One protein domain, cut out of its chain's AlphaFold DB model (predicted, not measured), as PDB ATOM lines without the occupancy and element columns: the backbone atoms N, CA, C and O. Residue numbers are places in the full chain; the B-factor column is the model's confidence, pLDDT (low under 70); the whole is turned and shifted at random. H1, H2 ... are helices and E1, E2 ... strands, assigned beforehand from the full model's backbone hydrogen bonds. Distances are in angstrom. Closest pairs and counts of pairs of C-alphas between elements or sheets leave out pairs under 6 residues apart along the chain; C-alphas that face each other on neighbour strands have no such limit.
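What this domain is: This is residues 3 to 90 of the 106 residues of an uncharacterized protein of Hymenobacter sp. CCM 8763 (UniProt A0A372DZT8). A long two-stranded hairpin, E1 and E2, and a strongly twisted sheet of four strands, E3 to E6, make a rough L, meeting where the hairpin turns and E3 begins. The short helix H1 folds back beside the other end of the hairpin, and E5 and E6 curl into the angle of the L. The printed part has 88 residues with one named helix and six named strands, in the order E1, E2, H1, E3, E4, E5, E6; the class is mostly strand. Both sheets are antiparallel, ordered E1 - E2 and E3 - E4 - E5 - E6. The whole is only just compact, close to loose, with a radius of gyration of the C-alphas of 14.1 A and spans of 42 by 31 by 18 A.

Where its parts are: E1, residues 3 to 10, begins at C-alpha 3 at (185.390, 224.498, 140.046) and is 22.2 A long. E2, residues 13 to 21, is 26.3 A long. H1, residues 24 to 32, is 12.5 A long. E3, residues 50 to 57, begins at C-alpha 50 at (176.759, 199.485, 143.960) and is 21.4 A long; E4, residues 61 to 68, is 21.3 A long. E5, residues 74 to 79, is 16.1 A long. E6, residues 87 to 89, ends at C-alpha 89 at (171.586, 206.215, 133.016).

How they stand to each other: E3, E4, E5 and E6 form a meander, each strand the antiparallel neighbour of the one before; E3 and E6 are its edge strands. The hairpin E3 and E4 has N 53 and O 65 within hydrogen-bond range at 2.9 A. The hairpin E4 and E5 has N 66 and O 75 at 2.9 A, and the hairpin E5 and E6 has N 78 and O 88 at 2.7 A. The pairing of E5 is staggered, residues 74 to 76 with E4 and 77 to 79 with E6. From edge to edge the way across this sheet turns by 85 degrees. The closest C-alphas of E1 and E3 are those of Leu 10 and Leu 50, 6.2 A apart. In the hairpin E1 and E2, N 6 and O 17 are 2.8 A apart. The closest C-alphas of E2 and H1 are those of Gly 21 and Thr 27, 4.2 A apart. In H1 every O i to N i+4 pair is within hydrogen-bond range. H1 is not on the four-stranded sheet, and E1 is apart from E5 and E6.

The domain as a whole: The two C-alphas farthest apart are those of Asn 23 and Cys 45, at 42.5 A. The printed part has no cut. The link from H1 to E3, residues 33 to 49, is long. The mean pLDDT of the printed part is 92.1, and no printed residue is under 70.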
ATOM      1  N   GLN A   3     185.553 225.917 139.751       94.56
ATOM      2  CA  GLN A   3     185.390 224.498 140.046       94.56
ATOM      3  C   GLN A   3     184.156 224.306 140.920       94.56
ATOM      4  O   GLN A   3     183.887 225.118 141.804       94.56
ATOM      5  N   MET A   4     183.427 223.219 140.690       93.94
ATOM      6  CA  MET A   4     182.285 222.825 141.504       93.94
ATOM      7  C   MET A   4     182.384 221.340 141.843       93.94
ATOM      8  O   MET A   4     182.572 220.498 140.964       93.94
ATOM      9  N   MET A   5     182.256 221.023 143.129       95.12
ATOM     10  CA  MET A   5     182.169 219.645 143.598       95.12
ATOM     11  C   MET A   5     180.708 219.200 143.596       95.12
ATOM     12  O   MET A   5     179.848 219.833 144.202       95.12
ATOM     13  N   VAL A   6     180.443 218.084 142.932       93.38
ATOM     14  CA  VAL A   6     179.125 217.477 142.779       93.38
ATOM     15  C   VAL A   6     179.170 216.118 143.451       93.38
ATOM     16  O   VAL A   6     180.011 215.283 143.125       93.38
ATOM     17  N   THR A   7     178.263 215.880 144.392       94.25
ATOM     18  CA  THR A   7     178.173 214.590 145.080       94.25
ATOM     19  C   THR A   7     176.976 213.817 144.550       94.25
ATOM     20  O   THR A   7     175.876 214.359 144.476       94.25
ATOM     21  N   ARG A   8     177.191 212.552 144.182       94.12
ATOM     22  CA  ARG A   8     176.129 211.607 143.818       94.12
ATOM     23  C   ARG A   8     176.167 210.408 144.746       94.12
ATOM     24  O   ARG A   8     177.234 209.841 144.995       94.12
ATOM     25  N   ARG A   9     175.005 209.991 145.239       95.50
ATOM     26  CA  ARG A   9     174.867 208.787 146.056       95.50
ATOM     27  C   ARG A   9     174.444 207.612 145.187       95.50
ATOM     28  O   ARG A   9     173.343 207.590 144.637       95.50
ATOM     29  N   LEU A  10     175.311 206.611 145.102       95.62
ATOM     30  CA  LEU A  10     175.060 205.383 144.358       95.62
ATOM     31  C   LEU A  10     175.189 204.212 145.332       95.62
ATOM     32  O   LEU A  10     176.278 203.846 145.778       95.62
ATOM     33  N   GLY A  11     174.044 203.662 145.715       95.75
ATOM     34  CA  GLY A  11     173.939 202.666 146.759       95.75
ATOM     35  C   GLY A  11     174.296 203.241 148.128       95.75
ATOM     36  O   GLY A  11     173.851 204.321 148.540       95.75
ATOM     37  N   ARG A  12     175.161 202.513 148.830       95.56
ATOM     38  CA  ARG A  12     175.773 202.940 150.094       95.56
ATOM     39  C   ARG A  12     176.951 203.907 149.933       95.56
ATOM     40  O   ARG A  12     177.411 204.450 150.933       95.56
ATOM     41  N   ARG A  13     177.462 204.111 148.712       94.38
ATOM     42  CA  ARG A  13     178.652 204.934 148.445       94.38
ATOM     43  C   ARG A  13     178.278 206.343 147.989       94.38
ATOM     44  O   ARG A  13     177.246 206.554 147.350       94.38
ATOM     45  N   GLN A  14     179.146 207.297 148.304       94.88
ATOM     46  CA  GLN A  14     179.109 208.648 147.752       94.88
ATOM     47  C   GLN A  14     180.262 208.808 146.765       94.88
ATOM     48  O   GLN A  14     181.391 208.420 147.054       94.88
ATOM     49  N   PHE A  15     179.957 209.365 145.600       94.00
ATOM     50  CA  PHE A  15     180.920 209.678 144.557       94.00
ATOM     51  C   PHE A  15     181.007 211.190 144.424       94.00
ATOM     52  O   PHE A  15     179.988 211.857 144.235       94.00
ATOM     53  N   HIS A  16     182.222 211.720 144.526       94.56
ATOM     54  CA  HIS A  16     182.494 213.142 144.370       94.56
ATOM     55  C   HIS A  16     183.099 213.383 142.989       94.56
ATOM     56  O   HIS A  16     184.177 212.883 142.673       94.56
ATOM     57  N   PHE A  17     182.396 214.154 142.172       92.88
ATOM     58  CA  PHE A  17     182.852 214.617 140.872       92.88
ATOM     59  C   PHE A  17     183.262 216.077 141.001       92.88
ATOM     60  O   PHE A  17     182.569 216.860 141.642       92.88
ATOM     61  N   THR A  18     184.383 216.455 140.397       94.31
ATOM     62  CA  THR A  18     184.764 217.867 140.287       94.31
ATOM     63  C   THR A  18     184.584 218.282 138.839       94.31
ATOM     64  O   THR A  18     185.266 217.747 137.969       94.31
ATOM     65  N   VAL A  19     183.668 219.214 138.585       93.50
ATOM     66  CA  VAL A  19     183.486 219.830 137.265       93.50
ATOM     67  C   VAL A  19     184.173 221.189 137.237       93.50
ATOM     68  O   VAL A  19     184.282 221.856 138.271       93.50
ATOM     69  N   GLN A  20     184.682 221.585 136.072       94.31
ATOM     70  CA  GLN A  20     185.464 222.808 135.909       94.31
ATOM     71  C   GLN A  20     185.052 223.534 134.629       94.31
ATOM     72  O   GLN A  20     184.794 222.887 133.620       94.31
ATOM     73  N   GLY A  21     185.035 224.866 134.663       94.56
ATOM     74  CA  GLY A  21     184.731 225.708 133.503       94.56
ATOM     75  C   GLY A  21     185.505 227.026 133.524       94.56
ATOM     76  O   GLY A  21     186.052 227.438 134.559       94.56
ATOM     77  N   ALA A  22     185.578 227.722 132.386       96.69
ATOM     78  CA  ALA A  22     186.252 229.018 132.327       96.69
ATOM     79  C   ALA A  22     185.467 230.094 133.095       96.69
ATOM     80  O   ALA A  22     186.070 230.963 133.730       96.69
ATOM     81  N   ASN A  23     184.136 229.986 133.096       96.00
ATOM     82  CA  ASN A  23     183.194 230.881 133.763       96.00
ATOM     83  C   ASN A  23     182.060 230.096 134.459       96.00
ATOM     84  O   ASN A  23     182.036 228.862 134.469       96.00
ATOM     85  N   PHE A  24     181.132 230.826 135.086       93.12
ATOM     86  CA  PHE A  24     180.027 230.231 135.838       93.12
ATOM     87  C   PHE A  24     179.099 229.402 134.944       93.12
ATOM     88  O   PHE A  24     178.770 228.273 135.296       93.12
ATOM     89  N   HIS A  25     178.736 229.931 133.772       95.81
ATOM     90  CA  HIS A  25     177.840 229.258 132.834       95.81
ATOM     91  C   HIS A  25     178.412 227.913 132.371       95.81
ATOM     92  O   HIS A  25     177.727 226.901 132.453       95.81
ATOM     93  N   GLU A  26     179.685 227.879 131.972       95.50
ATOM     94  CA  GLU A  26     180.355 226.640 131.562       95.50
ATOM     95  C   GLU A  26     180.443 225.622 132.702       95.50
ATOM     96  O   GLU A  26     180.187 224.443 132.493       95.50
ATOM     97  N   THR A  27     180.744 226.066 133.926       95.56
ATOM     98  CA  THR A  27     180.825 225.157 135.084       95.56
ATOM     99  C   THR A  27     179.471 224.501 135.378       95.56
ATOM    100  O   THR A  27     179.413 223.313 135.694       95.56
ATOM    101  N   VAL A  28     178.377 225.262 135.258       94.25
ATOM    102  CA  VAL A  28     177.013 224.734 135.411       94.25
ATOM    103  C   VAL A  28     176.642 223.823 134.238       94.25
ATOM    104  O   VAL A  28     176.078 222.758 134.468       94.25
ATOM    105  N   ALA A  29     177.029 224.165 133.006       93.06
ATOM    106  CA  ALA A  29     176.802 223.314 131.838       93.06
ATOM    107  C   ALA A  29     177.508 221.949 131.966       93.06
ATOM    108  O   ALA A  29     176.902 220.917 131.681       93.06
ATOM    109  N   GLU A  30     178.754 221.909 132.459       92.94
ATOM    110  CA  GLU A  30     179.460 220.646 132.742       92.94
ATOM    111  C   GLU A  30     178.785 219.828 133.851       92.94
ATOM    112  O   GLU A  30     178.791 218.597 133.822       92.94
ATOM    113  N   TYR A  31     178.164 220.491 134.826       91.81
ATOM    114  CA  TYR A  31     177.342 219.810 135.822       91.81
ATOM    115  C   TYR A  31     176.071 219.208 135.220       91.81
ATOM    116  O   TYR A  31     175.765 218.049 135.504       91.81
ATOM    117  N   ASP A  32     175.364 219.943 134.361       91.38
ATOM    118  CA  ASP A  32     174.133 219.468 133.723       91.38
ATOM    119  C   ASP A  32     174.380 218.250 132.817       91.38
ATOM    120  O   ASP A  32     173.503 217.389 132.673       91.38
ATOM    121  N   ARG A  33     175.598 218.109 132.274       91.69
ATOM    122  CA  ARG A  33     176.039 216.912 131.535       91.69
ATOM    123  C   ARG A  33     176.085 215.649 132.397       91.69
ATOM    124  O   ARG A  33     175.934 214.553 131.858       91.69
ATOM    125  N   LEU A  34     176.224 215.761 133.723       90.62
ATOM    126  CA  LEU A  34     176.070 214.646 134.673       90.62
ATOM    127  C   LEU A  34     174.581 214.401 134.973       90.62
ATOM    128  O   LEU A  34     174.122 214.462 136.123       90.62
ATOM    129  N   SER A  35     173.831 214.107 133.909       88.81
ATOM    130  CA  SER A  35     172.368 214.050 133.857       88.81
ATOM    131  C   SER A  35     171.807 212.714 134.362       88.81
ATOM    132  O   SER A  35     171.032 212.019 133.697       88.81
ATOM    133  N   PHE A  36     172.217 212.308 135.560       91.00
ATOM    134  CA  PHE A  36     171.691 211.117 136.217       91.00
ATOM    135  C   PHE A  36     171.381 211.387 137.693       91.00
ATOM    136  O   PHE A  36     172.105 212.140 138.352       91.00
ATOM    137  N   PRO A  37     170.298 210.793 138.223       90.62
ATOM    138  CA  PRO A  37     169.941 210.935 139.624       90.62
ATOM    139  C   PRO A  37     170.794 210.021 140.509       90.62
ATOM    140  O   PRO A  37     171.465 209.101 140.035       90.62
ATOM    141  N   ASP A  38     170.683 210.232 141.816       94.88
ATOM    142  CA  ASP A  38     171.120 209.251 142.801       94.88
ATOM    143  C   ASP A  38     170.363 207.927 142.617       94.88
ATOM    144  O   ASP A  38     169.177 207.896 142.276       94.88
ATOM    145  N   VAL A  39     171.051 206.816 142.871       95.50
ATOM    146  CA  VAL A  39     170.500 205.466 142.714       95.50
ATOM    147  C   VAL A  39     170.661 204.732 144.028       95.50
ATOM    148  O   VAL A  39     171.758 204.312 144.370       95.50
ATOM    149  N   ALA A  40     169.577 204.560 144.780       96.06
ATOM    150  CA  ALA A  40     169.653 203.994 146.126       96.06
ATOM    151  C   ALA A  40     169.972 202.490 146.149       96.06
ATOM    152  O   ALA A  40     170.639 202.024 147.069       96.06
ATOM    153  N   LYS A  41     169.460 201.718 145.182       97.56
ATOM    154  CA  LYS A  41     169.519 200.249 145.176       97.56
ATOM    155  C   LYS A  41     169.583 199.691 143.757       97.56
ATOM    156  O   LYS A  41     169.141 200.330 142.803       97.56
ATOM    157  N   CYS A  42     170.100 198.474 143.637       96.56
ATOM    158  CA  CYS A  42     170.042 197.671 142.426       96.56
ATOM    159  C   CYS A  42     168.584 197.391 142.052       96.56
ATOM    160  O   CYS A  42     167.834 196.849 142.863       96.56
ATOM    161  N   GLY A  43     168.204 197.685 140.808       94.38
ATOM    162  CA  GLY A  43     166.857 197.416 140.300       94.38
ATOM    163  C   GLY A  43     166.530 195.932 140.103       94.38
ATOM    164  O   GLY A  43     165.378 195.616 139.839       94.38
ATOM    165  N   LEU A  44     167.514 195.033 140.235       95.38
ATOM    166  CA  LEU A  44     167.333 193.585 140.059       95.38
ATOM    167  C   LEU A  44     167.212 192.840 141.390       95.38
ATOM    168  O   LEU A  44     166.267 192.092 141.593       95.38
ATOM    169  N   CYS A  45     168.178 193.027 142.295       95.88
ATOM    170  CA  CYS A  45     168.244 192.283 143.562       95.88
ATOM    171  C   CYS A  45     167.987 193.143 144.809       95.88
ATOM    172  O   CYS A  45     167.981 192.617 145.917       95.88
ATOM    173  N   GLY A  46     167.822 194.462 144.663       96.81
ATOM    174  CA  GLY A  46     167.569 195.370 145.787       96.81
ATOM    175  C   GLY A  46     168.776 195.681 146.683       96.81
ATOM    176  O   GLY A  46     168.620 196.436 147.642       96.81
ATOM    177  N   SER A  47     169.966 195.149 146.386       97.25
ATOM    178  CA  SER A  47     171.201 195.481 147.114       97.25
ATOM    179  C   SER A  47     171.602 196.951 146.939       97.25
ATOM    180  O   SER A  47     171.411 197.530 145.871       97.25
ATOM    181  N   ASP A  48     172.194 197.552 147.969       97.56
ATOM    182  CA  ASP A  48     172.819 198.878 147.920       97.56
ATOM    183  C   ASP A  48     174.339 198.819 147.657       97.56
ATOM    184  O   ASP A  48     175.020 199.850 147.654       97.56
ATOM    185  N   ASN A  49     174.890 197.626 147.415       97.50
ATOM    186  CA  ASN A  49     176.305 197.413 147.144       97.50
ATOM    187  C   ASN A  49     176.631 197.710 145.673       97.50
ATOM    188  O   ASN A  49     176.894 196.812 144.871       97.50
ATOM    189  N   LEU A  50     176.552 198.991 145.316       97.19
ATOM    190  CA  LEU A  50     176.759 199.485 143.960       97.19
ATOM    191  C   LEU A  50     178.141 200.122 143.789       97.19
ATOM    192  O   LEU A  50     178.682 200.716 144.725       97.19
ATOM    193  N   ASP A  51     178.690 200.020 142.579       96.25
ATOM    194  CA  ASP A  51     179.962 200.636 142.208       96.25
ATOM    195  C   ASP A  51     179.974 201.136 140.759       96.25
ATOM    196  O   ASP A  51     179.289 200.582 139.895       96.25
ATOM    197  N   LEU A  52     180.776 202.162 140.479       94.75
ATOM    198  CA  LEU A  52     181.012 202.626 139.114       94.75
ATOM    199  C   LEU A  52     182.134 201.809 138.479       94.75
ATOM    200  O   LEU A  52     183.182 201.579 139.078       94.75
ATOM    201  N   THR A  53     181.928 201.388 137.238       93.31
ATOM    202  CA  THR A  53     182.939 200.671 136.464       93.31
ATOM    203  C   THR A  53     183.057 201.264 135.070       93.31
ATOM    204  O   THR A  53     182.056 201.644 134.462       93.31
ATOM    205  N   ALA A  54     184.286 201.342 134.569       91.81
ATOM    206  CA  ALA A  54     184.594 201.705 133.196       91.81
ATOM    207  C   ALA A  54     185.208 200.488 132.498       91.81
ATOM    208  O   ALA A  54     186.078 199.820 133.058       91.81
ATOM    209  N   ARG A  55     184.751 200.190 131.282       88.31
ATOM    210  CA  ARG A  55     185.272 199.099 130.454       88.31
ATOM    211  C   ARG A  55     185.456 199.552 129.015       88.31
ATOM    212  O   ARG A  55     184.656 200.331 128.498       88.31
ATOM    213  N   GLU A  56     186.474 199.007 128.365       88.56
ATOM    214  CA  GLU A  56     186.688 199.171 126.930       88.56
ATOM    215  C   GLU A  56     186.334 197.862 126.218       88.56
ATOM    216  O   GLU A  56     186.843 196.798 126.565       88.56
ATOM    217  N   ALA A  57     185.435 197.923 125.238       82.56
ATOM    218  CA  ALA A  57     185.073 196.784 124.404       82.56
ATOM    219  C   ALA A  57     185.675 196.944 123.006       82.56
ATOM    220  O   ALA A  57     185.647 198.031 122.420       82.56
ATOM    221  N   GLN A  58     186.204 195.841 122.466       81.31
ATOM    222  CA  GLN A  58     186.777 195.773 121.113       81.31
ATOM    223  C   GLN A  58     187.858 196.845 120.842       81.31
ATOM    224  O   GLN A  58     188.055 197.254 119.701       81.31
ATOM    225  N   GLY A  59     188.516 197.349 121.896       80.81
ATOM    226  CA  GLY A  59     189.542 198.397 121.820       80.81
ATOM    227  C   GLY A  59     189.059 199.754 121.292       80.81
ATOM    228  O   GLY A  59     189.886 200.596 120.954       80.81
ATOM    229  N   LYS A  60     187.741 199.968 121.166       80.75
ATOM    230  CA  LYS A  60     187.169 201.181 120.552       80.75
ATOM    231  C   LYS A  60     186.026 201.783 121.355       80.75
ATOM    232  O   LYS A  60     185.882 203.000 121.398       80.75
ATOM    233  N   PHE A  61     185.208 200.948 121.988       81.44
ATOM    234  CA  PHE A  61     184.004 201.410 122.663       81.44
ATOM    235  C   PHE A  61     184.246 201.533 124.160       81.44
ATOM    236  O   PHE A  61     184.508 200.540 124.833       81.44
ATOM    237  N   LYS A  62     184.138 202.753 124.683       85.94
ATOM    238  CA  LYS A  62     184.243 203.028 126.117       85.94
ATOM    239  C   LYS A  62     182.849 203.042 126.728       85.94
ATOM    240  O   LYS A  62     181.994 203.815 126.297       85.94
ATOM    241  N   TYR A  63     182.637 202.211 127.738       87.38
ATOM    242  CA  TYR A  63     181.388 202.150 128.484       87.38
ATOM    243  C   TYR A  63     181.648 202.421 129.953       87.38
ATOM    244  O   TYR A  63     182.535 201.815 130.554       87.38
ATOM    245  N   THR A  64     180.811 203.269 130.532       93.25
ATOM    246  CA  THR A  64     180.695 203.421 131.978       93.25
ATOM    247  C   THR A  64     179.379 202.782 132.398       93.25
ATOM    248  O   THR A  64     178.364 202.978 131.730       93.25
ATOM    249  N   SER A  65     179.382 202.022 133.487       94.19
ATOM    250  CA  SER A  65     178.185 201.391 134.048       94.19
ATOM    251  C   SER A  65     178.146 201.566 135.562       94.19
ATOM    252  O   SER A  65     179.185 201.623 136.221       94.19
ATOM    253  N   LEU A  66     176.937 201.581 136.118       96.00
ATOM    254  CA  LEU A  66     176.708 201.349 137.537       96.00
ATOM    255  C   LEU A  66     176.452 199.854 137.746       96.00
ATOM    256  O   LEU A  66     175.456 199.318 137.260       96.00
ATOM    257  N   LYS A  67     177.356 199.180 138.453       96.12
ATOM    258  CA  LYS A  67     177.353 197.731 138.661       96.12
ATOM    259  C   LYS A  67     176.932 197.387 140.083       96.12
ATOM    260  O   LYS A  67     177.426 197.973 141.041       96.12
ATOM    261  N   CYS A  68     176.066 196.393 140.229       97.00
ATOM    262  CA  CYS A  68     175.793 195.760 141.511       97.00
ATOM    263  C   CYS A  68     176.868 194.712 141.800       97.00
ATOM    264  O   CYS A  68     177.097 193.818 140.989       97.00
ATOM    265  N   LEU A  69     177.533 194.793 142.949       96.00
ATOM    266  CA  LEU A  69     178.587 193.843 143.307       96.00
ATOM    267  C   LEU A  69     178.036 192.500 143.808       96.00
ATOM    268  O   LEU A  69     178.756 191.505 143.756       96.00
ATOM    269  N   ASP A  70     176.761 192.452 144.205       96.38
ATOM    270  CA  ASP A  70     176.139 191.238 144.744       96.38
ATOM    271  C   ASP A  70     175.574 190.344 143.628       96.38
ATOM    272  O   ASP A  70     175.974 189.189 143.498       96.38
ATOM    273  N   CYS A  71     174.694 190.873 142.764       95.31
ATOM    274  CA  CYS A  71     174.121 190.107 141.642       95.31
ATOM    275  C   CYS A  71     174.879 190.271 140.317       95.31
ATOM    276  O   CYS A  71     174.511 189.654 139.318       95.31
ATOM    277  N   ARG A  72     175.913 191.123 140.286       95.12
ATOM    278  CA  ARG A  72     176.743 191.449 139.111       95.12
ATOM    279  C   ARG A  72     176.034 192.145 137.951       95.12
ATOM    280  O   ARG A  72     176.726 192.519 137.007       95.12
ATOM    281  N   GLY A  73     174.718 192.341 138.020       94.56
ATOM    282  CA  GLY A  73     173.980 193.109 137.024       94.56
ATOM    283  C   GLY A  73     174.397 194.578 137.001       94.56
ATOM    284  O   GLY A  73     174.897 195.111 137.996       94.56
ATOM    285  N   ASP A  74     174.190 195.236 135.868       95.19
ATOM    286  CA  ASP A  74     174.612 196.615 135.652       95.19
ATOM    287  C   ASP A  74     173.585 197.428 134.866       95.19
ATOM    288  O   ASP A  74     172.790 196.892 134.099       95.19
ATOM    289  N   VAL A  75     173.605 198.743 135.059       95.38
ATOM    290  CA  VAL A  75     172.933 199.699 134.179       95.38
ATOM    291  C   VAL A  75     174.004 200.557 133.515       95.38
ATOM    292  O   VAL A  75     174.822 201.203 134.176       95.38
ATOM    293  N   THR A  76     174.036 200.522 132.186       93.38
ATOM    294  CA  THR A  76     175.036 201.239 131.389       93.38
ATOM    295  C   THR A  76     174.643 202.708 131.232       93.38
ATOM    296  O   THR A  76     173.471 203.035 131.024       93.38
ATOM    297  N   PHE A  77     175.628 203.604 131.284       93.12
ATOM    298  CA  PHE A  77     175.435 205.007 130.939       93.12
ATOM    299  C   PHE A  77     175.296 205.161 129.418       93.12
ATOM    300  O   PHE A  77     176.109 204.669 128.632       93.12
ATOM    301  N   GLY A  78     174.228 205.828 128.996       87.00
ATOM    302  CA  GLY A  78     174.044 206.320 127.643       87.00
ATOM    303  C   GLY A  78     174.748 207.657 127.438       87.00
ATOM    304  O   GLY A  78     175.062 208.372 128.390       87.00
ATOM    305  N   LYS A  79     174.965 207.971 126.165       85.50
ATOM    306  CA  LYS A  79     175.399 209.273 125.665       85.50
ATOM    307  C   LYS A  79     174.364 209.748 124.658       85.50
ATOM    308  O   LYS A  79     173.708 208.901 124.037       85.50
ATOM    309  N   ARG A  80     174.182 211.060 124.509       79.62
ATOM    310  CA  ARG A  80     173.305 211.560 123.447       79.62
ATOM    311  C   ARG A  80     174.002 211.393 122.093       79.62
ATOM    312  O   ARG A  80     175.223 211.283 122.029       79.62
ATOM    313  N   GLN A  81     173.222 211.292 121.018       77.50
ATOM    314  CA  GLN A  81     173.785 211.153 119.667       77.50
ATOM    315  C   GLN A  81     174.380 212.473 119.161       77.50
ATOM    316  O   GLN A  81     175.355 212.459 118.420       77.50
ATOM    317  N   ASP A  82     173.785 213.589 119.573       81.75
ATOM    318  CA  ASP A  82     174.175 214.963 119.258       81.75
ATOM    319  C   ASP A  82     175.213 215.541 120.237       81.75
ATOM    320  O   ASP A  82     175.910 216.489 119.888       81.75
ATOM    321  N   ASP A  83     175.344 214.959 121.436       79.06
ATOM    322  CA  ASP A  83     176.331 215.339 122.452       79.06
ATOM    323  C   ASP A  83     176.848 214.111 123.218       79.06
ATOM    324  O   ASP A  83     176.151 213.504 124.041       79.06
ATOM    325  N   ASP A  84     178.109 213.760 122.967       78.44
ATOM    326  CA  ASP A  84     178.762 212.607 123.577       78.44
ATOM    327  C   ASP A  84     179.330 212.888 124.984       78.44
ATOM    328  O   ASP A  84     179.832 211.958 125.633       78.44
ATOM    329  N   GLN A  85     179.243 214.137 125.457       84.00
ATOM    330  CA  GLN A  85     179.678 214.574 126.784       84.00
ATOM    331  C   GLN A  85     178.554 214.469 127.818       84.00
ATOM    332  O   GLN A  85     178.817 214.176 128.985       84.00
ATOM    333  N   THR A  86     177.297 214.656 127.405       86.31
ATOM    334  CA  THR A  86     176.141 214.435 128.284       86.31
ATOM    335  C   THR A  86     175.938 212.943 128.538       86.31
ATOM    336  O   THR A  86     175.620 212.172 127.627       86.31
ATOM    337  N   VAL A  87     176.053 212.537 129.804       89.12
ATOM    338  CA  VAL A  87     175.859 211.155 130.251       89.12
ATOM    339  C   VAL A  87     174.576 211.008 131.060       89.12
ATOM    340  O   VAL A  87     174.244 211.831 131.913       89.12
ATOM    341  N   PHE A  88     173.856 209.918 130.821       91.31
ATOM    342  CA  PHE A  88     172.634 209.576 131.549       91.31
ATOM    343  C   PHE A  88     172.568 208.073 131.795       91.31
ATOM    344  O   PHE A  88     173.119 207.286 131.031       91.31
ATOM    345  N   LEU A  89     171.871 207.638 132.841       91.19
ATOM    346  CA  LEU A  89     171.586 206.215 133.016       91.19
ATOM    347  C   LEU A  89     170.507 205.785 132.022       91.19
ATOM    348  O   LEU A  89     169.452 206.421 131.945       91.19
ATOM    349  N   ARG A  90     170.765 204.713 131.262       91.69
ATOM    350  CA  ARG A  90     169.791 204.194 130.295       91.69
ATOM    351  C   ARG A  90     168.487 203.811 130.987       91.69
ATOM    352  O   ARG A  90     168.486 203.276 132.099       91.69
TER     353      ARG A  90